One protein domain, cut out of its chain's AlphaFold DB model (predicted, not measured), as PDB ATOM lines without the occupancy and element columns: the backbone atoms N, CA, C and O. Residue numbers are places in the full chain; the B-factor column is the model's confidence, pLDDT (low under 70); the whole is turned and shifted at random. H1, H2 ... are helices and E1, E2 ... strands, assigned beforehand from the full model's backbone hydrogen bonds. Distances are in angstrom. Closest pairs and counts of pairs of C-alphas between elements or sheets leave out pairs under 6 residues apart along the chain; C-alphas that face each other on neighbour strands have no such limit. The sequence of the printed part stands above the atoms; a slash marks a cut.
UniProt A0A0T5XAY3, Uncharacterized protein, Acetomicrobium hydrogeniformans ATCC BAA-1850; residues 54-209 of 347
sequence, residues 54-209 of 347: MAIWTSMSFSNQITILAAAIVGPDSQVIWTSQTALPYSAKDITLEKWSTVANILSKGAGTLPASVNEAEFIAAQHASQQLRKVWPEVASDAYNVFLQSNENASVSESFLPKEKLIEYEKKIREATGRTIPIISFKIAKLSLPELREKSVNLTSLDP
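AT A GLANCE: This is residues 54 to 209 of the 347 residues of an uncharacterized protein of Acetomicrobium hydrogeniformans ATCC BAA-1850 (UniProt A0A0T5XAY3). Look first for a twisted four-stranded sheet sandwiched between helices: H2 and H3 cover one face, H1 covers the other, H4 packs by its end on H2, and the short H5 packs on H1. The printed part has 156 residues, with five named helices and four named strands in the order E1 E2 E3 H1 H2 H3 H4 E4 H5. The sheet's order is E3 E2 E1 E4, antiparallel throughout, and the class is mixed, helices and strands. The whole is compact, with a radius of gyration of the C-alphas of 15.0 A and spans of 46 by 35 by 25 A.

HOW THE PARTS SIT: Start with E1, residues 54 to 61, E2, residues 67 to 74, and E3, residues 80 to 88: they form a meander, each strand the antiparallel neighbour of the one before, in two hairpins. Check N 56 and O 72, 2.9 A apart, for E1 with E2, and N 71 and O 84, 2.8 A, for E2 with E3. On the other side of E1 comes the edge strand E4, residues 184 to 192, where N 57 and O 188 are 2.9 A apart. H2, residues 120 to 133, is on the sheet at a height of 8.1 A and runs along the strands; its closest C-alphas to E3 are those of Gln 127 and Ala 87, 5.4 A. On the same face H3, residues 137 to 151, lies over E2 and E1 at a height of 8.4 A. H1, residues 100 to 109, is on the opposite face at a height of 8.0 A, making three layers, helices on both faces of a sheet. H4, residues 164 to 178, only grazes the sheet; its residues 174 to 178 touch H2, closest at the C-alphas of Thr 178 and Ala 129, 5.3 A. H3 and H4 are close but not clearly touching, at a shallow tilt of 11 degrees, opposite ways; their closest C-alphas, Val 140 and Tyr 170, are 6.5 A apart. H5, residues 194 to 200, only just touches H1, with 3 pairs of C-alphas within 8 A, the closest being Lys 200 and Ser 101, 5.2 A. In the five helices every O i to N i+4 pair is within hydrogen-bond range.

IN THESE COORDINATES: Find C-alpha 54 at (-20.920, 37.513, -12.494); from there E1 runs 23.4 A to C-alpha 61. E2 is 23.0 A long, E3 23.4 A and E4 23.1 A. H2 measures 19.8 A, H3 21.1 A and H4 20.7 A, ending at C-alpha 178 at (-3.795, 28.938, 4.422). H1 and H5 are shorter; H5 ends at C-alpha 200 at (-22.765, 26.124, -18.890).

THE WHOLE: The two C-alphas farthest apart, those of Ala 116 and Glu 153, are 48.4 A apart. The printed part has no cut. The long links are E3 to H1 and H3 to H4. Confidence is under 70 at residues 109 to 112, 151 to 161, 195, 199 to 203 and 205; the mean pLDDT of the printed part is 83.3.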
ATOM      1  N   MET A  54     -22.347  37.310 -12.304       87.94
ATOM      2  CA  MET A  54     -20.920  37.513 -12.494       87.94
ATOM      3  C   MET A  54     -20.184  36.271 -12.025       87.94
ATOM      4  O   MET A  54     -20.180  35.932 -10.842       87.94
ATOM      5  N   ALA A  55     -19.571  35.568 -12.972       91.06
ATOM      6  CA  ALA A  55     -18.661  34.481 -12.674       91.06
ATOM      7  C   ALA A  55     -17.267  35.044 -12.427       91.06
ATOM      8  O   ALA A  55     -16.694  35.696 -13.296       91.06
ATOM      9  N   ILE A  56     -16.707  34.746 -11.263       92.81
ATOM     10  CA  ILE A  56     -15.369  35.165 -10.855       92.81
ATOM     11  C   ILE A  56     -14.542  33.913 -10.634       92.81
ATOM     12  O   ILE A  56     -14.993  32.996  -9.952       92.81
ATOM     13  N   TRP A  57     -13.337  33.841 -11.190       93.69
ATOM     14  CA  TRP A  57     -12.443  32.719 -10.922       93.69
ATOM     15  C   TRP A  57     -10.977  33.118 -10.933       93.69
ATOM     16  O   TRP A  57     -10.563  34.088 -11.568       93.69
ATOM     17  N   THR A  58     -10.185  32.328 -10.220       93.31
ATOM     18  CA  THR A  58      -8.748  32.522 -10.079       93.31
ATOM     19  C   THR A  58      -8.003  31.198 -10.157       93.31
ATOM     20  O   THR A  58      -8.485  30.170  -9.669       93.31
ATOM     21  N   SER A  59      -6.813  31.227 -10.758       92.75
ATOM     22  CA  SER A  59      -5.830  30.154 -10.625       92.75
ATOM     23  C   SER A  59      -4.662  30.606  -9.775       92.75
ATOM     24  O   SER A  59      -4.086  31.671  -9.988       92.75
ATOM     25  N   MET A  60      -4.286  29.757  -8.830       94.06
ATOM     26  CA  MET A  60      -3.212  30.012  -7.886       94.06
ATOM     27  C   MET A  60      -2.174  28.898  -7.972       94.06
ATOM     28  O   MET A  60      -2.522  27.717  -7.940       94.06
ATOM     29  N   SER A  61      -0.895  29.249  -8.091       93.94
ATOM     30  CA  SER A  61       0.183  28.260  -8.179       93.94
ATOM     31  C   SER A  61       0.553  27.782  -6.779       93.94
ATOM     32  O   SER A  61       1.151  28.516  -5.997       93.94
ATOM     33  N   PHE A  62       0.187  26.544  -6.446       93.38
ATOM     34  CA  PHE A  62       0.612  25.919  -5.191       93.38
ATOM     35  C   PHE A  62       2.044  25.386  -5.299       93.38
ATOM     36  O   PHE A  62       2.849  25.533  -4.375       93.38
ATOM     37  N   SER A  63       2.353  24.802  -6.458       91.56
ATOM     38  CA  SER A  63       3.691  24.398  -6.871       91.56
ATOM     39  C   SER A  63       3.834  24.511  -8.391       91.56
ATOM     40  O   SER A  63       2.909  24.933  -9.093       91.56
ATOM     41  N   ASN A  64       4.988  24.105  -8.926       88.62
ATOM     42  CA  ASN A  64       5.200  24.039 -10.375       88.62
ATOM     43  C   ASN A  64       4.283  23.014 -11.064       88.62
ATOM     44  O   ASN A  64       4.105  23.097 -12.277       88.62
ATOM     45  N   GLN A  65       3.721  22.067 -10.308       90.00
ATOM     46  CA  GLN A  65       2.918  20.952 -10.816       90.00
ATOM     47  C   GLN A  65       1.471  20.961 -10.307       90.00
ATOM     48  O   GLN A  65       0.664  20.178 -10.797       90.00
ATOM     49  N   ILE A  66       1.140  21.808  -9.326       91.88
ATOM     50  CA  ILE A  66      -0.178  21.830  -8.685       91.88
ATOM     51  C   ILE A  66      -0.747  23.247  -8.691       91.88
ATOM     52  O   ILE A  66      -0.093  24.210  -8.278       91.88
ATOM     53  N   THR A  67      -2.010  23.350  -9.095       93.50
ATOM     54  CA  THR A  67      -2.769  24.601  -9.152       93.50
ATOM     55  C   THR A  67      -3.994  24.508  -8.266       93.50
ATOM     56  O   THR A  67      -4.688  23.498  -8.272       93.50
ATOM     57  N   ILE A  68      -4.310  25.571  -7.534       94.19
ATOM     58  CA  ILE A  68      -5.602  25.713  -6.867       94.19
ATOM     59  C   ILE A  68      -6.485  26.594  -7.746       94.19
ATOM     60  O   ILE A  68      -6.119  27.719  -8.078       94.19
ATOM     61  N   LEU A  69      -7.642  26.065  -8.130       94.06
ATOM     62  CA  LEU A  69      -8.694  26.793  -8.829       94.06
ATOM     63  C   LEU A  69      -9.764  27.168  -7.811       94.06
ATOM     64  O   LEU A  69     -10.249  26.287  -7.102       94.06
ATOM     65  N   ALA A  70     -10.149  28.439  -7.762       94.38
ATOM     66  CA  ALA A  70     -11.299  28.902  -6.992       94.38
ATOM     67  C   ALA A  70     -12.227  29.729  -7.881       94.38
ATOM     68  O   ALA A  70     -11.769  30.455  -8.761       94.38
ATOM     69  N   ALA A  71     -13.528  29.581  -7.673       94.69
ATOM     70  CA  ALA A  71     -14.570  30.222  -8.450       94.69
ATOM     71  C   ALA A  71     -15.734  30.653  -7.557       94.69
ATOM     72  O   ALA A  71     -16.007  30.029  -6.528       94.69
ATOM     73  N   ALA A  72     -16.412  31.720  -7.945       94.75
ATOM     74  CA  ALA A  72     -17.589  32.248  -7.286       94.75
ATOM     75  C   ALA A  72     -18.599  32.738  -8.325       94.75
ATOM     76  O   ALA A  72     -18.211  33.185  -9.404       94.75
ATOM     77  N   ILE A  73     -19.880  32.663  -7.980       93.62
ATOM     78  CA  ILE A  73     -20.959  33.327  -8.706       93.62
ATOM     79  C   ILE A  73     -21.509  34.428  -7.815       93.62
ATOM     80  O   ILE A  73     -21.895  34.169  -6.674       93.62
ATOM     81  N   VAL A  74     -21.555  35.637  -8.358       90.38
ATOM     82  CA  VAL A  74     -22.154  36.808  -7.725       90.38
ATOM     83  C   VAL A  74     -23.468  37.129  -8.427       90.38
ATOM     84  O   VAL A  74     -23.550  37.094  -9.657       90.38
ATOM     85  N   GLY A  75     -24.501  37.371  -7.628       86.19
ATOM     86  CA  GLY A  75     -25.822  37.752  -8.089       86.19
ATOM     87  C   GLY A  75     -25.908  39.215  -8.520       86.19
ATOM     88  O   GLY A  75     -25.032  40.017  -8.188       86.19
ATOM     89  N   PRO A  76     -27.004  39.582  -9.196       78.81
ATOM     90  CA  PRO A  76     -27.322  40.971  -9.520       78.81
ATOM     91  C   PRO A  76     -27.318  41.934  -8.323       78.81
ATOM     92  O   PRO A  76     -26.993  43.107  -8.468       78.81
ATOM     93  N   ASP A  77     -27.653  41.440  -7.129       78.00
ATOM     94  CA  ASP A  77     -27.653  42.188  -5.866       78.00
ATOM     95  C   ASP A  77     -26.253  42.311  -5.227       78.00
ATOM     96  O   ASP A  77     -26.121  42.722  -4.076       78.00
ATOM     97  N   SER A  78     -25.199  41.955  -5.967       82.19
ATOM     98  CA  SER A  78     -23.803  41.911  -5.510       82.19
ATOM     99  C   SER A  78     -23.511  40.875  -4.420       82.19
ATOM    100  O   SER A  78     -22.409  40.862  -3.864       82.19
ATOM    101  N   GLN A  79     -24.445  39.967  -4.121       86.56
ATOM    102  CA  GLN A  79     -24.207  38.905  -3.150       86.56
ATOM    103  C   GLN A  79     -23.540  37.695  -3.795       86.56
ATOM    104  O   GLN A  79     -23.899  37.258  -4.885       86.56
ATOM    105  N   VAL A  80     -22.579  37.099  -3.091       90.81
ATOM    106  CA  VAL A  80     -21.989  35.821  -3.501       90.81
ATOM    107  C   VAL A  80     -23.024  34.717  -3.278       90.81
ATOM    108  O   VAL A  80     -23.367  34.394  -2.143       90.81
ATOM    109  N   ILE A  81     -23.512  34.132  -4.368       90.12
ATOM    110  CA  ILE A  81     -24.539  33.079  -4.364       90.12
ATOM    111  C   ILE A  81     -23.904  31.707  -4.164       90.12
ATOM    112  O   ILE A  81     -24.476  30.817  -3.536       90.12
ATOM    113  N   TRP A  82     -22.720  31.515  -4.739       92.75
ATOM    114  CA  TRP A  82     -22.061  30.220  -4.766       92.75
ATOM    115  C   TRP A  82     -20.552  30.371  -4.846       92.75
ATOM    116  O   TRP A  82     -20.042  31.293  -5.480       92.75
ATOM    117  N   THR A  83     -19.839  29.413  -4.258       92.81
ATOM    118  CA  THR A  83     -18.386  29.296  -4.365       92.81
ATOM    119  C   THR A  83     -17.962  27.845  -4.506       92.81
ATOM    120  O   THR A  83     -18.547  26.960  -3.881       92.81
ATOM    121  N   SER A  84     -16.883  27.602  -5.242       91.25
ATOM    122  CA  SER A  84     -16.207  26.310  -5.268       91.25
ATOM    123  C   SER A  84     -14.713  26.485  -5.468       91.25
ATOM    124  O   SER A  84     -14.247  27.473  -6.025       91.25
ATOM    125  N   GLN A  85     -13.952  25.503  -5.009       91.38
ATOM    126  CA  GLN A  85     -12.507  25.467  -5.151       91.38
ATOM    127  C   GLN A  85     -12.006  24.032  -5.095       91.38
ATOM    128  O   GLN A  85     -12.558  23.197  -4.369       91.38
ATOM    129  N   THR A  86     -10.953  23.768  -5.859       91.38
ATOM    130  CA  THR A  86     -10.342  22.449  -6.009       91.38
ATOM    131  C   THR A  86      -8.839  22.573  -6.253       91.38
ATOM    132  O   THR A  86      -8.368  23.574  -6.793       91.38
ATOM    133  N   ALA A  87      -8.084  21.556  -5.841       91.94
ATOM    134  CA  ALA A  87      -6.678  21.409  -6.198       91.94
ATOM    135  C   ALA A  87      -6.570  20.533  -7.454       91.94
ATOM    136  O   ALA A  87      -7.205  19.484  -7.547       91.94
ATOM    137  N   LEU A  88      -5.769  20.970  -8.420       91.06
ATOM    138  CA  LEU A  88      -5.598  20.347  -9.726       91.06
ATOM    139  C   LEU A  88      -4.149  19.875  -9.877       91.06
ATOM    140  O   LEU A  88      -3.240  20.675  -9.636       91.06
ATOM    141  N   PRO A  89      -3.909  18.626 -10.308       89.94
ATOM    142  CA  PRO A  89      -2.564  18.080 -10.467       89.94
ATOM    143  C   PRO A  89      -1.921  18.508 -11.801       89.94
ATOM    144  O   PRO A  89      -1.383  17.686 -12.540       89.94
ATOM    145  N   TYR A  90      -2.031  19.797 -12.126       87.44
ATOM    146  CA  TYR A  90      -1.473  20.412 -13.327       87.44
ATOM    147  C   TYR A  90      -0.863  21.773 -12.986       87.44
ATOM    148  O   TYR A  90      -1.334  22.468 -12.076       87.44
ATOM    149  N   SER A  91       0.160  22.181 -13.740       86.00
ATOM    150  CA  SER A  91       0.736  23.521 -13.618       86.00
ATOM    151  C   SER A  91      -0.267  24.584 -14.051       86.00
ATOM    152  O   SER A  91      -1.017  24.382 -15.002       86.00
ATOM    153  N   ALA A  92      -0.224  25.764 -13.433       82.06
ATOM    154  CA  ALA A  92      -1.131  26.857 -13.785       82.06
ATOM    155  C   ALA A  92      -0.924  27.331 -15.234       82.06
ATOM    156  O   ALA A  92      -1.840  27.871 -15.843       82.06
ATOM    157  N   LYS A  93       0.275  27.096 -15.785       80.69
ATOM    158  CA  LYS A  93       0.636  27.393 -17.178       80.69
ATOM    159  C   LYS A  93      -0.026  26.454 -18.187       80.69
ATOM    160  O   LYS A  93      -0.212  26.844 -19.334       80.69
ATOM    161  N   ASP A  94      -0.397  25.253 -17.753       78.50
ATOM    162  CA  ASP A  94      -0.923  24.200 -18.624       78.50
ATOM    163  C   ASP A  94      -2.461  24.191 -18.657       78.50
ATOM    164  O   ASP A  94      -3.073  23.400 -19.374       78.50
ATOM    165  N   ILE A  95      -3.113  25.070 -17.882       76.50
ATOM    166  CA  ILE A  95      -4.570  25.125 -17.758       76.50
ATOM    167  C   ILE A  95      -5.096  26.383 -18.450       76.50
ATOM    168  O   ILE A  95      -4.823  27.510 -18.043       76.50
ATOM    169  N   THR A  96      -5.931  26.196 -19.471       77.25
ATOM    170  CA  THR A  96      -6.625  27.306 -20.134       77.25
ATOM    171  C   THR A  96      -7.927  27.632 -19.402       77.25
ATOM    172  O   THR A  96      -8.917  26.914 -19.525       77.25
ATOM    173  N   LEU A  97      -7.946  28.743 -18.664       81.94
ATOM    174  CA  LEU A  97      -9.107  29.208 -17.890       81.94
ATOM    175  C   LEU A  97      -9.740  30.464 -18.507       81.94
ATOM    176  O   LEU A  97     -10.113  31.390 -17.800       81.94
ATOM    177  N   GLU A  98      -9.821  30.536 -19.836       79.94
ATOM    178  CA  GLU A  98     -10.414  31.681 -20.552       79.94
ATOM    179  C   GLU A  98     -11.932  31.775 -20.404       79.94
ATOM    180  O   GLU A  98     -12.485  32.866 -20.333       79.94
ATOM    181  N   LYS A  99     -12.620  30.632 -20.354       82.31
ATOM    182  CA  LYS A  99     -14.082  30.577 -20.423       82.31
ATOM    183  C   LYS A  99     -14.664  29.922 -19.182       82.31
ATOM    184  O   LYS A  99     -14.194  28.859 -18.769       82.31
ATOM    185  N   TRP A 100     -15.765  30.485 -18.685       85.38
ATOM    186  CA  TRP A 100     -16.544  29.912 -17.586       85.38
ATOM    187  C   TRP A 100     -16.904  28.439 -17.817       85.38
ATOM    188  O   TRP A 100     -16.745  27.620 -16.922       85.38
ATOM    189  N   SER A 101     -17.299  28.058 -19.036       78.88
ATOM    190  CA  SER A 101     -17.637  26.665 -19.365       78.88
ATOM    191  C   SER A 101     -16.490  25.683 -19.090       78.88
ATOM    192  O   SER A 101     -16.728  24.544 -18.693       78.88
ATOM    193  N   THR A 102     -15.239  26.111 -19.288       81.62
ATOM    194  CA  THR A 102     -14.057  25.289 -19.003       81.62
ATOM    195  C   THR A 102     -13.846  25.159 -17.499       81.62
ATOM    196  O   THR A 102     -13.644  24.053 -17.003       81.62
ATOM    197  N   VAL A 103     -13.958  26.274 -16.772       87.50
ATOM    198  CA  VAL A 103     -13.871  26.326 -15.303       87.50
ATOM    199  C   VAL A 103     -14.931  25.421 -14.675       87.50
ATOM    200  O   VAL A 103     -14.601  24.560 -13.861       87.50
ATOM    201  N   ALA A 104     -16.185  25.551 -15.109       82.50
ATOM    202  CA  ALA A 104     -17.305  24.766 -14.616       82.50
ATOM    203  C   ALA A 104     -17.103  23.259 -14.828       82.50
ATOM    204  O   ALA A 104     -17.310  22.471 -13.909       82.50
ATOM    205  N   ASN A 105     -16.618  22.861 -16.008       78.88
ATOM    206  CA  ASN A 105     -16.332  21.463 -16.328       78.88
ATOM    207  C   ASN A 105     -15.186  20.875 -15.482       78.88
ATOM    208  O   ASN A 105     -15.239  19.715 -15.071       78.88
ATOM    209  N   ILE A 106     -14.143  21.666 -15.205       81.81
ATOM    210  CA  ILE A 106     -13.047  21.251 -14.318       81.81
ATOM    211  C   ILE A 106     -13.575  21.052 -12.894       81.81
ATOM    212  O   ILE A 106     -13.319  20.023 -12.271       81.81
ATOM    213  N   LEU A 107     -14.361  22.009 -12.397       82.75
ATOM    214  CA  LEU A 107     -14.944  21.950 -11.058       82.75
ATOM    215  C   LEU A 107     -15.947  20.794 -10.902       82.75
ATOM    216  O   LEU A 107     -16.019  20.224  -9.818       82.75
ATOM    217  N   SER A 108     -16.666  20.400 -11.962       73.38
ATOM    218  CA  SER A 108     -17.573  19.243 -11.922       73.38
ATOM    219  C   SER A 108     -16.849  17.898 -11.888       73.38
ATOM    220  O   SER A 108     -17.309  16.969 -11.235       73.38
ATOM    221  N   LYS A 109     -15.721  17.772 -12.599       69.94
ATOM    222  CA  LYS A 109     -14.971  16.506 -12.681       69.94
ATOM    223  C   LYS A 109     -14.107  16.245 -11.448       69.94
ATOM    224  O   LYS A 109     -13.712  15.107 -11.216       69.94
ATOM    225  N   GLY A 110     -13.819  17.288 -10.673       64.56
ATOM    226  CA  GLY A 110     -12.878  17.215  -9.563       64.56
ATOM    227  C   GLY A 110     -11.443  16.970 -10.037       64.56
ATOM    228  O   GLY A 110     -11.109  17.118 -11.215       64.56
ATOM    229  N   ALA A 111     -10.569  16.615  -9.095       61.56
ATOM    230  CA  ALA A 111      -9.235  16.149  -9.437       61.56
ATOM    231  C   ALA A 111      -9.344  14.748 -10.053       61.56
ATOM    232  O   ALA A 111      -9.844  13.829  -9.406       61.56
ATOM    233  N   GLY A 112      -8.896  14.593 -11.301       64.38
ATOM    234  CA  GLY A 112      -8.757  13.279 -11.928       64.38
ATOM    235  C   GLY A 112      -7.724  12.404 -11.208       64.38
ATOM    236  O   GLY A 112      -7.198  12.761 -10.153       64.38
ATOM    237  N   THR A 113      -7.394  11.256 -11.798       70.50
ATOM    238  CA  THR A 113      -6.314  10.404 -11.290       70.50
ATOM    239  C   THR A 113      -5.014  11.196 -11.158       70.50
ATOM    240  O   THR A 113      -4.593  11.881 -12.093       70.50
ATOM    241  N   LEU A 114      -4.388  11.104  -9.982       80.44
ATOM    242  CA  LEU A 114      -3.131  11.785  -9.699       80.44
ATOM    243  C   LEU A 114      -2.045  11.251 -10.655       80.44
ATOM    244  O   LEU A 114      -1.767  10.050 -10.636       80.44
ATOM    245  N   PRO A 115      -1.433  12.096 -11.503       82.25
ATOM    246  CA  PRO A 115      -0.346  11.670 -12.370       82.25
ATOM    247  C   PRO A 115       0.853  11.215 -11.537       82.25
ATOM    248  O   PRO A 115       1.207  11.868 -10.559       82.25
ATOM    249  N   ALA A 116       1.545  10.159 -11.975       79.81
ATOM    250  CA  ALA A 116       2.735   9.639 -11.287       79.81
ATOM    251  C   ALA A 116       3.875  10.672 -11.149       79.81
ATOM    252  O   ALA A 116       4.780  10.501 -10.340       79.81
ATOM    253  N   SER A 117       3.841  11.742 -11.949       81.81
ATOM    254  CA  SER A 117       4.792  12.851 -11.897       81.81
ATOM    255  C   SER A 117       4.548  13.837 -10.751       81.81
ATOM    256  O   SER A 117       5.413  14.679 -10.519       81.81
ATOM    257  N   VAL A 118       3.387  13.785 -10.087       85.00
ATOM    258  CA  VAL A 118       2.997  14.710  -9.015       85.00
ATOM    259  C   VAL A 118       3.220  14.049  -7.661       85.00
ATOM    260  O   VAL A 118       2.788  12.923  -7.425       85.00
ATOM    261  N   ASN A 119       3.879  14.764  -6.752       89.50
ATOM    262  CA  ASN A 119       4.101  14.282  -5.395       89.50
ATOM    263  C   ASN A 119       2.772  14.216  -4.617       89.50
ATOM    264  O   ASN A 119       2.099  15.230  -4.434       89.50
ATOM    265  N   GLU A 120       2.426  13.029  -4.117       89.56
ATOM    266  CA  GLU A 120       1.193  12.781  -3.362       89.56
ATOM    267  C   GLU A 120       1.087  13.633  -2.090       89.56
ATOM    268  O   GLU A 120       0.049  14.246  -1.845       89.56
ATOM    269  N   ALA A 121       2.166  13.757  -1.312       91.06
ATOM    270  CA  ALA A 121       2.171  14.573  -0.100       91.06
ATOM    271  C   ALA A 121       1.976  16.064  -0.417       91.06
ATOM    272  O   ALA A 121       1.293  16.780   0.319       91.06
ATOM    273  N   GLU A 122       2.541  16.534  -1.532       91.69
ATOM    274  CA  GLU A 122       2.336  17.909  -1.993       91.69
ATOM    275  C   GLU A 122       0.890  18.135  -2.453       91.69
ATOM    276  O   GLU A 122       0.292  19.163  -2.132       91.69
ATOM    277  N   PHE A 123       0.299  17.158  -3.141       91.06
ATOM    278  CA  PHE A 123      -1.092  17.220  -3.575       91.06
ATOM    279  C   PHE A 123      -2.074  17.216  -2.395       91.06
ATOM    280  O   PHE A 123      -2.994  18.034  -2.365       91.06
ATOM    281  N   ILE A 124      -1.836  16.385  -1.376       90.94
ATOM    282  CA  ILE A 124      -2.616  16.383  -0.128       90.94
ATOM    283  C   ILE A 124      -2.506  17.745   0.576       90.94
ATOM    284  O   ILE A 124      -3.514  18.316   1.001       90.94
ATOM    285  N   ALA A 125      -1.305  18.326   0.650       92.69
ATOM    286  CA  ALA A 125      -1.120  19.662   1.213       92.69
ATOM    287  C   ALA A 125      -1.888  20.738   0.421       92.69
ATOM    288  O   ALA A 125      -2.492  21.632   1.019       92.69
ATOM    289  N   ALA A 126      -1.925  20.635  -0.910       92.94
ATOM    290  CA  ALA A 126      -2.699  21.535  -1.762       92.94
ATOM    291  C   ALA A 126      -4.211  21.387  -1.552       92.94
ATOM    292  O   ALA A 126      -4.933  22.386  -1.526       92.94
ATOM    293  N   GLN A 127      -4.700  20.160  -1.352       91.44
ATOM    294  CA  GLN A 127      -6.098  19.909  -1.001       91.44
ATOM    295  C   GLN A 127      -6.458  20.549   0.345       91.44
ATOM    296  O   GLN A 127      -7.486  21.221   0.442       91.44
ATOM    297  N   HIS A 128      -5.597  20.429   1.360       92.94
ATOM    298  CA  HIS A 128      -5.800  21.106   2.642       92.94
ATOM    299  C   HIS A 128      -5.785  22.633   2.511       92.94
ATOM    300  O   HIS A 128      -6.654  23.303   3.068       92.94
ATOM    301  N   ALA A 129      -4.853  23.201   1.742       92.81
ATOM    302  CA  ALA A 129      -4.825  24.639   1.484       92.81
ATOM    303  C   ALA A 129      -6.098  25.115   0.760       92.81
ATOM    304  O   ALA A 129      -6.696  26.115   1.154       92.81
ATOM    305  N   SER A 130      -6.572  24.358  -0.234       92.44
ATOM    306  CA  SER A 130      -7.842  24.603  -0.931       92.44
ATOM    307  C   SER A 130      -9.052  24.560   0.016       92.44
ATOM    308  O   SER A 130      -9.971  25.371  -0.095       92.44
ATOM    309  N   GLN A 131      -9.045  23.674   1.016       91.00
ATOM    310  CA  GLN A 131     -10.081  23.652   2.052       91.00
ATOM    311  C   GLN A 131     -10.028  24.887   2.959       91.00
ATOM    312  O   GLN A 131     -11.079  25.432   3.283       91.00
ATOM    313  N   GLN A 132      -8.839  25.356   3.355       92.50
ATOM    314  CA  GLN A 132      -8.716  26.580   4.160       92.50
ATOM    315  C   GLN A 132      -9.126  27.829   3.374       92.50
ATOM    316  O   GLN A 132      -9.747  28.733   3.933       92.50
ATOM    317  N   LEU A 133      -8.860  27.847   2.064       91.88
ATOM    318  CA  LEU A 133      -9.258  28.925   1.164       91.88
ATOM    319  C   LEU A 133     -10.777  29.175   1.171       91.88
ATOM    320  O   LEU A 133     -11.191  30.326   1.042       91.88
ATOM    321  N   ARG A 134     -11.605  28.144   1.416       88.38
ATOM    322  CA  ARG A 134     -13.074  28.277   1.555       88.38
ATOM    323  C   ARG A 134     -13.495  29.376   2.528       88.38
ATOM    324  O   ARG A 134     -14.548  29.969   2.342       88.38
ATOM    325  N   LYS A 135     -12.695  29.631   3.567       90.44
ATOM    326  CA  LYS A 135     -13.019  30.599   4.624       90.44
ATOM    327  C   LYS A 135     -12.928  32.050   4.157       90.44
ATOM    328  O   LYS A 135     -13.649  32.885   4.682       90.44
ATOM    329  N   VAL A 136     -12.042  32.340   3.204       93.38
ATOM    330  CA  VAL A 136     -11.743  33.715   2.764       93.38
ATOM    331  C   VAL A 136     -12.167  33.993   1.330       93.38
ATOM    332  O   VAL A 136     -12.362  35.144   0.957       93.38
ATOM    333  N   TRP A 137     -12.337  32.953   0.513       94.25
ATOM    334  CA  TRP A 137     -12.681  33.110  -0.895       94.25
ATOM    335  C   TRP A 137     -13.990  33.878  -1.155       94.25
ATOM    336  O   TRP A 137     -13.969  34.735  -2.035       94.25
ATOM    337  N   PRO A 138     -15.095  33.671  -0.405       92.44
ATOM    338  CA  PRO A 138     -16.310  34.467  -0.596       92.44
ATOM    339  C   PRO A 138     -16.077  35.973  -0.408       92.44
ATOM    340  O   PRO A 138     -16.547  36.775  -1.210       92.44
ATOM    341  N   GLU A 139     -15.304  36.361   0.610       92.06
ATOM    342  CA  GLU A 139     -14.966  37.765   0.874       92.06
ATOM    343  C   GLU A 139     -14.089  38.344  -0.243       92.06
ATOM    344  O   GLU A 139     -14.357  39.435  -0.740       92.06
ATOM    345  N   VAL A 140     -13.076  37.591  -0.686       92.94
ATOM    346  CA  VAL A 140     -12.200  37.991  -1.800       92.94
ATOM    347  C   VAL A 140     -12.995  38.174  -3.093       92.94
ATOM    348  O   VAL A 140     -12.800  39.162  -3.793       92.94
ATOM    349  N   ALA A 141     -13.905  37.250  -3.411       92.06
ATOM    350  CA  ALA A 141     -14.745  37.341  -4.600       92.06
ATOM    351  C   ALA A 141     -15.701  38.543  -4.541       92.06
ATOM    352  O   ALA A 141     -15.867  39.238  -5.541       92.06
ATOM    353  N   SER A 142     -16.291  38.815  -3.371       90.75
ATOM    354  CA  SER A 142     -17.161  39.976  -3.162       90.75
ATOM    355  C   SER A 142     -16.396  41.297  -3.298       90.75
ATOM    356  O   SER A 142     -16.827  42.171  -4.048       90.75
ATOM    357  N   ASP A 143     -15.230  41.435  -2.657       91.12
ATOM    358  CA  ASP A 143     -14.397  42.640  -2.794       91.12
ATOM    359  C   ASP A 143     -13.934  42.839  -4.243       91.12
ATOM    360  O   ASP A 143     -14.027  43.944  -4.773       91.12
ATOM    361  N   ALA A 144     -13.508  41.768  -4.920       89.38
ATOM    362  CA  ALA A 144     -13.092  41.833  -6.319       89.38
ATOM    363  C   ALA A 144     -14.226  42.307  -7.235       89.38
ATOM    364  O   ALA A 144     -13.987  43.076  -8.168       89.38
ATOM    365  N   TYR A 145     -15.461  41.879  -6.957       88.19
ATOM    366  CA  TYR A 145     -16.631  42.358  -7.680       88.19
ATOM    367  C   TYR A 145     -16.909  43.842  -7.424       88.19
ATOM    368  O   TYR A 145     -17.157  44.592  -8.364       88.19
ATOM    369  N   ASN A 146     -16.798  44.299  -6.176       87.12
ATOM    370  CA  ASN A 146     -16.984  45.713  -5.843       87.12
ATOM    371  C   ASN A 146     -15.935  46.601  -6.521       87.12
ATOM    372  O   ASN A 146     -16.270  47.655  -7.061       87.12
ATOM    373  N   VAL A 147     -14.675  46.156  -6.555       86.19
ATOM    374  CA  VAL A 147     -13.609  46.825  -7.314       86.19
ATOM    375  C   VAL A 147     -13.973  46.881  -8.798       86.19
ATOM    376  O   VAL A 147     -13.814  47.930  -9.423       86.19
ATOM    377  N   PHE A 148     -14.518  45.792  -9.348       80.62
ATOM    378  CA  PHE A 148     -15.016  45.736 -10.723       80.62
ATOM    379  C   PHE A 148     -16.118  46.741 -11.024       80.62
ATOM    380  O   PHE A 148     -16.009  47.469 -12.009       80.62
ATOM    381  N   LEU A 149     -17.117  46.854 -10.155       78.94
ATOM    382  CA  LEU A 149     -18.176  47.847 -10.309       78.94
ATOM    383  C   LEU A 149     -17.633  49.281 -10.288       78.94
ATOM    384  O   LEU A 149     -18.052  50.108 -11.089       78.94
ATOM    385  N   GLN A 150     -16.659  49.570  -9.422       78.44
ATOM    386  CA  GLN A 150     -16.082  50.913  -9.286       78.44
ATOM    387  C   GLN A 150     -15.227  51.353 -10.479       78.44
ATOM    388  O   GLN A 150     -15.016  52.548 -10.669       78.44
ATOM    389  N   SER A 151     -14.703  50.410 -11.264       69.75
ATOM    390  CA  SER A 151     -13.810  50.715 -12.390       69.75
ATOM    391  C   SER A 151     -14.465  50.555 -13.766       69.75
ATOM    392  O   SER A 151     -13.837  50.890 -14.769       69.75
ATOM    393  N   ASN A 152     -15.735  50.134 -13.828       60.62
ATOM    394  CA  ASN A 152     -16.483  49.930 -15.070       60.62
ATOM    395  C   ASN A 152     -17.720  50.823 -15.211       60.62
ATOM    396  O   ASN A 152     -18.843  50.353 -15.069       60.62
ATOM    397  N   GLU A 153     -17.531  52.069 -15.651       49.88
ATOM    398  CA  GLU A 153     -18.618  52.769 -16.357       49.88
ATOM    399  C   GLU A 153     -18.735  52.329 -17.833       49.88
ATOM    400  O   GLU A 153     -19.784  52.563 -18.416       49.88
ATOM    401  N   ASN A 154     -17.728  51.673 -18.459       45.44
ATOM    402  CA  ASN A 154     -17.762  51.364 -19.912       45.44
ATOM    403  C   ASN A 154     -16.890  50.192 -20.467       45.44
ATOM    404  O   ASN A 154     -16.780  50.080 -21.689       45.44
ATOM    405  N   ALA A 155     -16.235  49.317 -19.682       47.00
ATOM    406  CA  ALA A 155     -15.286  48.350 -20.279       47.00
ATOM    407  C   ALA A 155     -15.900  47.000 -20.710       47.00
ATOM    408  O   ALA A 155     -16.672  46.365 -19.991       47.00
ATOM    409  N   SER A 156     -15.473  46.521 -21.883       47.00
ATOM    410  CA  SER A 156     -15.746  45.175 -22.394       47.00
ATOM    411  C   SER A 156     -15.069  44.104 -21.530       47.00
ATOM    412  O   SER A 156     -13.850  44.098 -21.353       47.00
ATOM    413  N   VAL A 157     -15.879  43.187 -21.009       53.34
ATOM    414  CA  VAL A 157     -15.506  42.147 -20.043       53.34
ATOM    415  C   VAL A 157     -14.707  41.024 -20.715       53.34
ATOM    416  O   VAL A 157     -15.304  40.085 -21.238       53.34
ATOM    417  N   SER A 158     -13.369  41.088 -20.713       47.69
ATOM    418  CA  SER A 158     -12.540  39.901 -21.026       47.69
ATOM    419  C   SER A 158     -11.066  39.909 -20.585       47.69
ATOM    420  O   SER A 158     -10.415  38.882 -20.762       47.69
ATOM    421  N   GLU A 159     -10.497  40.975 -20.010       48.31
ATOM    422  CA  GLU A 159      -9.059  41.003 -19.663       48.31
ATOM    423  C   GLU A 159      -8.798  41.192 -18.164       48.31
ATOM    424  O   GLU A 159      -9.634  41.727 -17.440       48.31
ATOM    425  N   SER A 160      -7.656  40.671 -17.692       55.00
ATOM    426  CA  SER A 160      -7.242  40.598 -16.283       55.00
ATOM    427  C   SER A 160      -7.444  41.930 -15.563       55.00
ATOM    428  O   SER A 160      -6.680  42.875 -15.746       55.00
ATOM    429  N   PHE A 161      -8.500  41.987 -14.763       60.97
ATOM    430  CA  PHE A 161      -9.123  43.257 -14.429       60.97
ATOM    431  C   PHE A 161      -8.572  43.904 -13.152       60.97
ATOM    432  O   PHE A 161      -8.617  45.119 -12.986       60.97
ATOM    433  N   LEU A 162      -8.055  43.105 -12.218       72.75
ATOM    434  CA  LEU A 162      -7.698  43.625 -10.904       72.75
ATOM    435  C   LEU A 162      -6.357  44.376 -10.912       72.75
ATOM    436  O   LEU A 162      -5.370  43.848 -11.436       72.75
ATOM    437  N   PRO A 163      -6.279  45.549 -10.250       81.75
ATOM    438  CA  PRO A 163      -5.014  46.217  -9.971       81.75
ATOM    439  C   PRO A 163      -4.032  45.283  -9.255       81.75
ATOM    440  O   PRO A 163      -4.423  44.464  -8.417       81.75
ATOM    441  N   LYS A 164      -2.734  45.426  -9.543       83.81
ATOM    442  CA  LYS A 164      -1.690  44.583  -8.933       83.81
ATOM    443  C   LYS A 164      -1.687  44.692  -7.410       83.81
ATOM    444  O   LYS A 164      -1.473  43.697  -6.726       83.81
ATOM    445  N   GLU A 165      -1.967  45.876  -6.882       86.25
ATOM    446  CA  GLU A 165      -2.060  46.146  -5.450       86.25
ATOM    447  C   GLU A 165      -3.158  45.295  -4.797       86.25
ATOM    448  O   GLU A 165      -2.942  44.719  -3.731       86.25
ATOM    449  N   LYS A 166      -4.306  45.147  -5.474       89.25
ATOM    450  CA  LYS A 166      -5.420  44.316  -5.007       89.25
ATOM    451  C   LYS A 166      -5.094  42.829  -5.053       89.25
ATOM    452  O   LYS A 166      -5.408  42.111  -4.109       89.25
ATOM    453  N   LEU A 167      -4.391  42.372  -6.089       89.19
ATOM    454  CA  LEU A 167      -3.912  40.987  -6.148       89.19
ATOM    455  C   LEU A 167      -2.972  40.664  -4.975       89.19
ATOM    456  O   LEU A 167      -3.134  39.625  -4.340       89.19
ATOM    457  N   ILE A 168      -2.056  41.573  -4.629       91.69
ATOM    458  CA  ILE A 168      -1.151  41.411  -3.477       91.69
ATOM    459  C   ILE A 168      -1.933  41.390  -2.152       91.69
ATOM    460  O   ILE A 168      -1.612  40.610  -1.251       91.69
ATOM    461  N   GLU A 169      -2.972  42.221  -2.017       93.38
ATOM    462  CA  GLU A 169      -3.864  42.205  -0.852       93.38
ATOM    463  C   GLU A 169      -4.569  40.844  -0.707       93.38
ATOM    464  O   GLU A 169      -4.587  40.261   0.381       93.38
ATOM    465  N   TYR A 170      -5.085  40.293  -1.807       94.00
ATOM    466  CA  TYR A 170      -5.736  38.982  -1.810       94.00
ATOM    467  C   TYR A 170      -4.757  37.852  -1.508       94.00
ATOM    468  O   TYR A 170      -5.065  36.994  -0.683       94.00
ATOM    469  N   GLU A 171      -3.549  37.874  -2.073       94.00
ATOM    470  CA  GLU A 171      -2.490  36.918  -1.731       94.00
ATOM    471  C   GLU A 171      -2.129  36.966  -0.241       94.00
ATOM    472  O   GLU A 171      -1.902  35.921   0.377       94.00
ATOM    473  N   LYS A 172      -2.119  38.160   0.371       95.25
ATOM    474  CA  LYS A 172      -1.912  38.315   1.815       95.25
ATOM    475  C   LYS A 172      -3.041  37.657   2.615       95.25
ATOM    476  O   LYS A 172      -2.732  36.857   3.497       95.25
ATOM    477  N   LYS A 173      -4.312  37.926   2.285       94.00
ATOM    478  CA  LYS A 173      -5.474  37.295   2.947       94.00
ATOM    479  C   LYS A 173      -5.451  35.768   2.797       94.00
ATOM    480  O   LYS A 173      -5.662  35.034   3.760       94.00
ATOM    481  N   ILE A 174      -5.127  35.276   1.601       93.69
ATOM    482  CA  ILE A 174      -5.004  33.840   1.316       93.69
ATOM    483  C   ILE A 174      -3.874  33.224   2.142       93.69
ATOM    484  O   ILE A 174      -4.051  32.149   2.716       93.69
ATOM    485  N   ARG A 175      -2.726  33.897   2.253       94.25
ATOM    486  CA  ARG A 175      -1.610  33.430   3.081       94.25
ATOM    487  C   ARG A 175      -1.971  33.363   4.556       94.25
ATOM    488  O   ARG A 175      -1.593  32.401   5.215       94.25
ATOM    489  N   GLU A 176      -2.695  34.350   5.069       94.31
ATOM    490  CA  GLU A 176      -3.164  34.361   6.457       94.31
ATOM    491  C   GLU A 176      -4.130  33.200   6.734       94.31
ATOM    492  O   GLU A 176      -4.022  32.549   7.770       94.31
ATOM    493  N   ALA A 177      -5.007  32.869   5.782       91.38
ATOM    494  CA  ALA A 177      -5.950  31.758   5.919       91.38
ATOM    495  C   ALA A 177      -5.314  30.371   5.748       91.38
ATOM    496  O   ALA A 177      -5.682  29.420   6.436       91.38
ATOM    497  N   THR A 178      -4.383  30.234   4.803       90.81
ATOM    498  CA  THR A 178      -3.795  28.938   4.422       90.81
ATOM    499  C   THR A 178      -2.472  28.643   5.130       90.81
ATOM    500  O   THR A 178      -1.996  27.511   5.082       90.81
ATOM    501  N   GLY A 179      -1.858  29.646   5.765       90.44
ATOM    502  CA  GLY A 179      -0.523  29.562   6.360       90.44
ATOM    503  C   GLY A 179       0.619  29.525   5.335       90.44
ATOM    504  O   GLY A 179       1.767  29.293   5.712       90.44
ATOM    505  N   ARG A 180       0.334  29.729   4.040       89.31
ATOM    506  CA  ARG A 180       1.311  29.598   2.949       89.31
ATOM    507  C   ARG A 180       1.108  30.663   1.877       89.31
ATOM    508  O   ARG A 180      -0.011  31.032   1.555       89.31
ATOM    509  N   THR A 181       2.198  31.142   1.285       91.31
ATOM    510  CA  THR A 181       2.119  32.017   0.107       91.31
ATOM    511  C   THR A 181       1.730  31.190  -1.117       91.31
ATOM    512  O   THR A 181       2.464  30.274  -1.489       91.31
ATOM    513  N   ILE A 182       0.593  31.515  -1.735       92.06
ATOM    514  CA  ILE A 182       0.078  30.852  -2.939       92.06
ATOM    515  C   ILE A 182      -0.193  31.946  -3.984       92.06
ATOM    516  O   ILE A 182      -1.229  32.608  -3.896       92.06
ATOM    517  N   PRO A 183       0.741  32.195  -4.920       92.06
ATOM    518  CA  PRO A 183       0.623  33.296  -5.875       92.06
ATOM    519  C   PRO A 183      -0.581  33.148  -6.804       92.06
ATOM    520  O   PRO A 183      -0.823  32.058  -7.335       92.06
ATOM    521  N   ILE A 184      -1.293  34.249  -7.049       92.19
ATOM    522  CA  ILE A 184      -2.379  34.326  -8.027       92.19
ATOM    523  C   ILE A 184      -1.761  34.479  -9.422       92.19
ATOM    524  O   ILE A 184      -1.063  35.445  -9.716       92.19
ATOM    525  N   ILE A 185      -2.026  33.513 -10.298       90.81
ATOM    526  CA  ILE A 185      -1.505  33.473 -11.670       90.81
ATOM    527  C   ILE A 185      -2.477  34.123 -12.648       90.81
ATOM    528  O   ILE A 185      -2.062  34.807 -13.580       90.81
ATOM    529  N   SER A 186      -3.776  33.910 -12.447       88.25
ATOM    530  CA  SER A 186      -4.813  34.561 -13.239       88.25
ATOM    531  C   SER A 186      -6.024  34.861 -12.375       88.25
ATOM    532  O   SER A 186      -6.356  34.073 -11.495       88.25
ATOM    533  N   PHE A 187      -6.682  35.984 -12.647       89.75
ATOM    534  CA  PHE A 187      -7.931  36.373 -12.009       89.75
ATOM    535  C   PHE A 187      -8.864  36.935 -13.076       89.75
ATOM    536  O   PHE A 187      -8.470  37.823 -13.837       89.75
ATOM    537  N   LYS A 188     -10.077  36.392 -13.163       89.12
ATOM    538  CA  LYS A 188     -11.017  36.687 -14.243       89.12
ATOM    539  C   LYS A 188     -12.430  36.861 -13.733       89.12
ATOM    540  O   LYS A 188     -12.824  36.262 -12.737       89.12
ATOM    541  N   ILE A 189     -13.163  37.684 -14.470       88.12
ATOM    542  CA  ILE A 189     -14.562  38.007 -14.238       88.12
ATOM    543  C   ILE A 189     -15.264  37.908 -15.594       88.12
ATOM    544  O   ILE A 189     -14.742  38.407 -16.590       88.12
ATOM    545  N   ALA A 190     -16.417  37.247 -15.643       85.56
ATOM    546  CA  ALA A 190     -17.263  37.186 -16.827       85.56
ATOM    547  C   ALA A 190     -18.725  37.417 -16.468       85.56
ATOM    548  O   ALA A 190     -19.243  36.827 -15.519       85.56
ATOM    549  N   LYS A 191     -19.381  38.233 -17.292       84.38
ATOM    550  CA  LYS A 191     -20.822  38.453 -17.249       84.38
ATOM    551  C   LYS A 191     -21.533  37.254 -17.877       84.38
ATOM    552  O   LYS A 191     -21.124  36.794 -18.944       84.38
ATOM    553  N   LEU A 192     -22.549  36.732 -17.205       80.06
ATOM    554  CA  LEU A 192     -23.343  35.588 -17.641       80.06
ATOM    555  C   LEU A 192     -24.818  35.876 -17.388       80.06
ATOM    556  O   LEU A 192     -25.198  36.281 -16.292       80.06
ATOM    557  N   SER A 193     -25.661  35.587 -18.373       74.06
ATOM    558  CA  SER A 193     -27.107  35.534 -18.134       74.06
ATOM    559  C   SER A 193     -27.479  34.291 -17.310       74.06
ATOM    560  O   SER A 193     -26.747  33.293 -17.302       74.06
ATOM    561  N   LEU A 194     -28.634  34.308 -16.638       75.94
ATOM    562  CA  LEU A 194     -29.123  33.150 -15.879       75.94
ATOM    563  C   LEU A 194     -29.246  31.873 -16.741       75.94
ATOM    564  O   LEU A 194     -28.776  30.816 -16.299       75.94
ATOM    565  N   PRO A 195     -29.778  31.922 -17.981       68.62
ATOM    566  CA  PRO A 195     -29.826  30.740 -18.840       68.62
ATOM    567  C   PRO A 195     -28.439  30.216 -19.204       68.62
ATOM    568  O   PRO A 195     -28.205  29.007 -19.135       68.62
ATOM    569  N   GLU A 196     -27.491  31.102 -19.522       70.25
ATOM    570  CA  GLU A 196     -26.106  30.700 -19.779       70.25
ATOM    571  C   GLU A 196     -25.462  30.070 -18.548       70.25
ATOM    572  O   GLU A 196     -24.736  29.083 -18.677       70.25
ATOM    573  N   LEU A 197     -25.724  30.614 -17.359       78.25
ATOM    574  CA  LEU A 197     -25.214  30.074 -16.110       78.25
ATOM    575  C   LEU A 197     -25.753  28.660 -15.873       78.25
ATOM    576  O   LEU A 197     -24.964  27.763 -15.576       78.25
ATOM    577  N   ARG A 198     -27.052  28.425 -16.088       73.88
ATOM    578  CA  ARG A 198     -27.674  27.095 -15.966       73.88
ATOM    579  C   ARG A 198     -27.184  26.119 -17.035       73.88
ATOM    580  O   ARG A 198     -26.941  24.955 -16.744       73.88
ATOM    581  N   GLU A 199     -27.015  26.558 -18.279       67.25
ATOM    582  CA  GLU A 199     -26.573  25.688 -19.379       67.25
ATOM    583  C   GLU A 199     -25.080  25.329 -19.299       67.25
ATOM    584  O   GLU A 199     -24.687  24.180 -19.525       67.25
ATOM    585  N   LYS A 200     -24.225  26.307 -18.975       67.00
ATOM    586  CA  LYS A 200     -22.765  26.124 -18.890       67.00
ATOM    587  C   LYS A 200     -22.337  25.449 -17.585       67.00
ATOM    588  O   LYS A 200     -21.215  24.952 -17.516       67.00
ATOM    589  N   SER A 201     -23.228  25.386 -16.596       65.56
ATOM    590  CA  SER A 201     -22.972  24.794 -15.279       65.56
ATOM    591  C   SER A 201     -23.823  23.560 -14.988       65.56
ATOM    592  O   SER A 201     -23.884  23.132 -13.843       65.56
ATOM    593  N   VAL A 202     -24.436  22.953 -16.008       60.56
ATOM    594  CA  VAL A 202     -25.337  21.794 -15.858       60.56
ATOM    595  C   VAL A 202     -24.711  20.622 -15.086       60.56
ATOM    596  O   VAL A 202     -25.406  19.873 -14.414       60.56
ATOM    597  N   ASN A 203     -23.384  20.478 -15.145       62.44
ATOM    598  CA  ASN A 203     -22.655  19.412 -14.453       62.44
ATOM    599  C   ASN A 203     -22.174  19.812 -13.042       62.44
ATOM    600  O   ASN A 203     -21.588  18.993 -12.338       62.44
ATOM    601  N   LEU A 204     -22.383  21.062 -12.619       71.94
ATOM    602  CA  LEU A 204     -22.072  21.550 -11.274       71.94
ATOM    603  C   LEU A 204     -23.293  21.380 -10.371       71.94
ATOM    604  O   LEU A 204     -24.026  22.331 -10.106       71.94
ATOM    605  N   THR A 205     -23.471  20.170  -9.846       65.75
ATOM    606  CA  THR A 205     -24.626  19.788  -9.012       65.75
ATOM    607  C   THR A 205     -24.849  20.678  -7.785       65.75
ATOM    608  O   THR A 205     -25.967  20.771  -7.299       65.75
ATOM    609  N   SER A 206     -23.816  21.365  -7.284       76.00
ATOM    610  CA  SER A 206     -23.947  22.293  -6.149       76.00
ATOM    611  C   SER A 206     -24.399  23.705  -6.527       76.00
ATOM    612  O   SER A 206     -24.846  24.442  -5.650       76.00
ATOM    613  N   LEU A 207     -24.261  24.111  -7.793       79.94
ATOM    614  CA  LEU A 207     -24.582  25.473  -8.218       79.94
ATOM    615  C   LEU A 207     -26.080  25.653  -8.451       79.94
ATOM    616  O   LEU A 207     -26.638  26.668  -8.048       79.94
ATOM    617  N   ASP A 208     -26.731  24.673  -9.071       72.50
ATOM    618  CA  ASP A 208     -28.154  24.767  -9.402       72.50
ATOM    619  C   ASP A 208     -29.056  24.952  -8.157       72.50
ATOM    620  O   ASP A 208     -29.816  25.922  -8.118       72.50
ATOM    621  N   PRO A 209     -28.884  24.185  -7.057       72.31
ATOM    622  CA  PRO A 209     -29.604  24.450  -5.812       72.31
ATOM    623  C   PRO A 209     -29.294  25.828  -5.207       72.31
ATOM    624  O   PRO A 209     -30.161  26.434  -4.583       72.31
TER     625      PRO A 209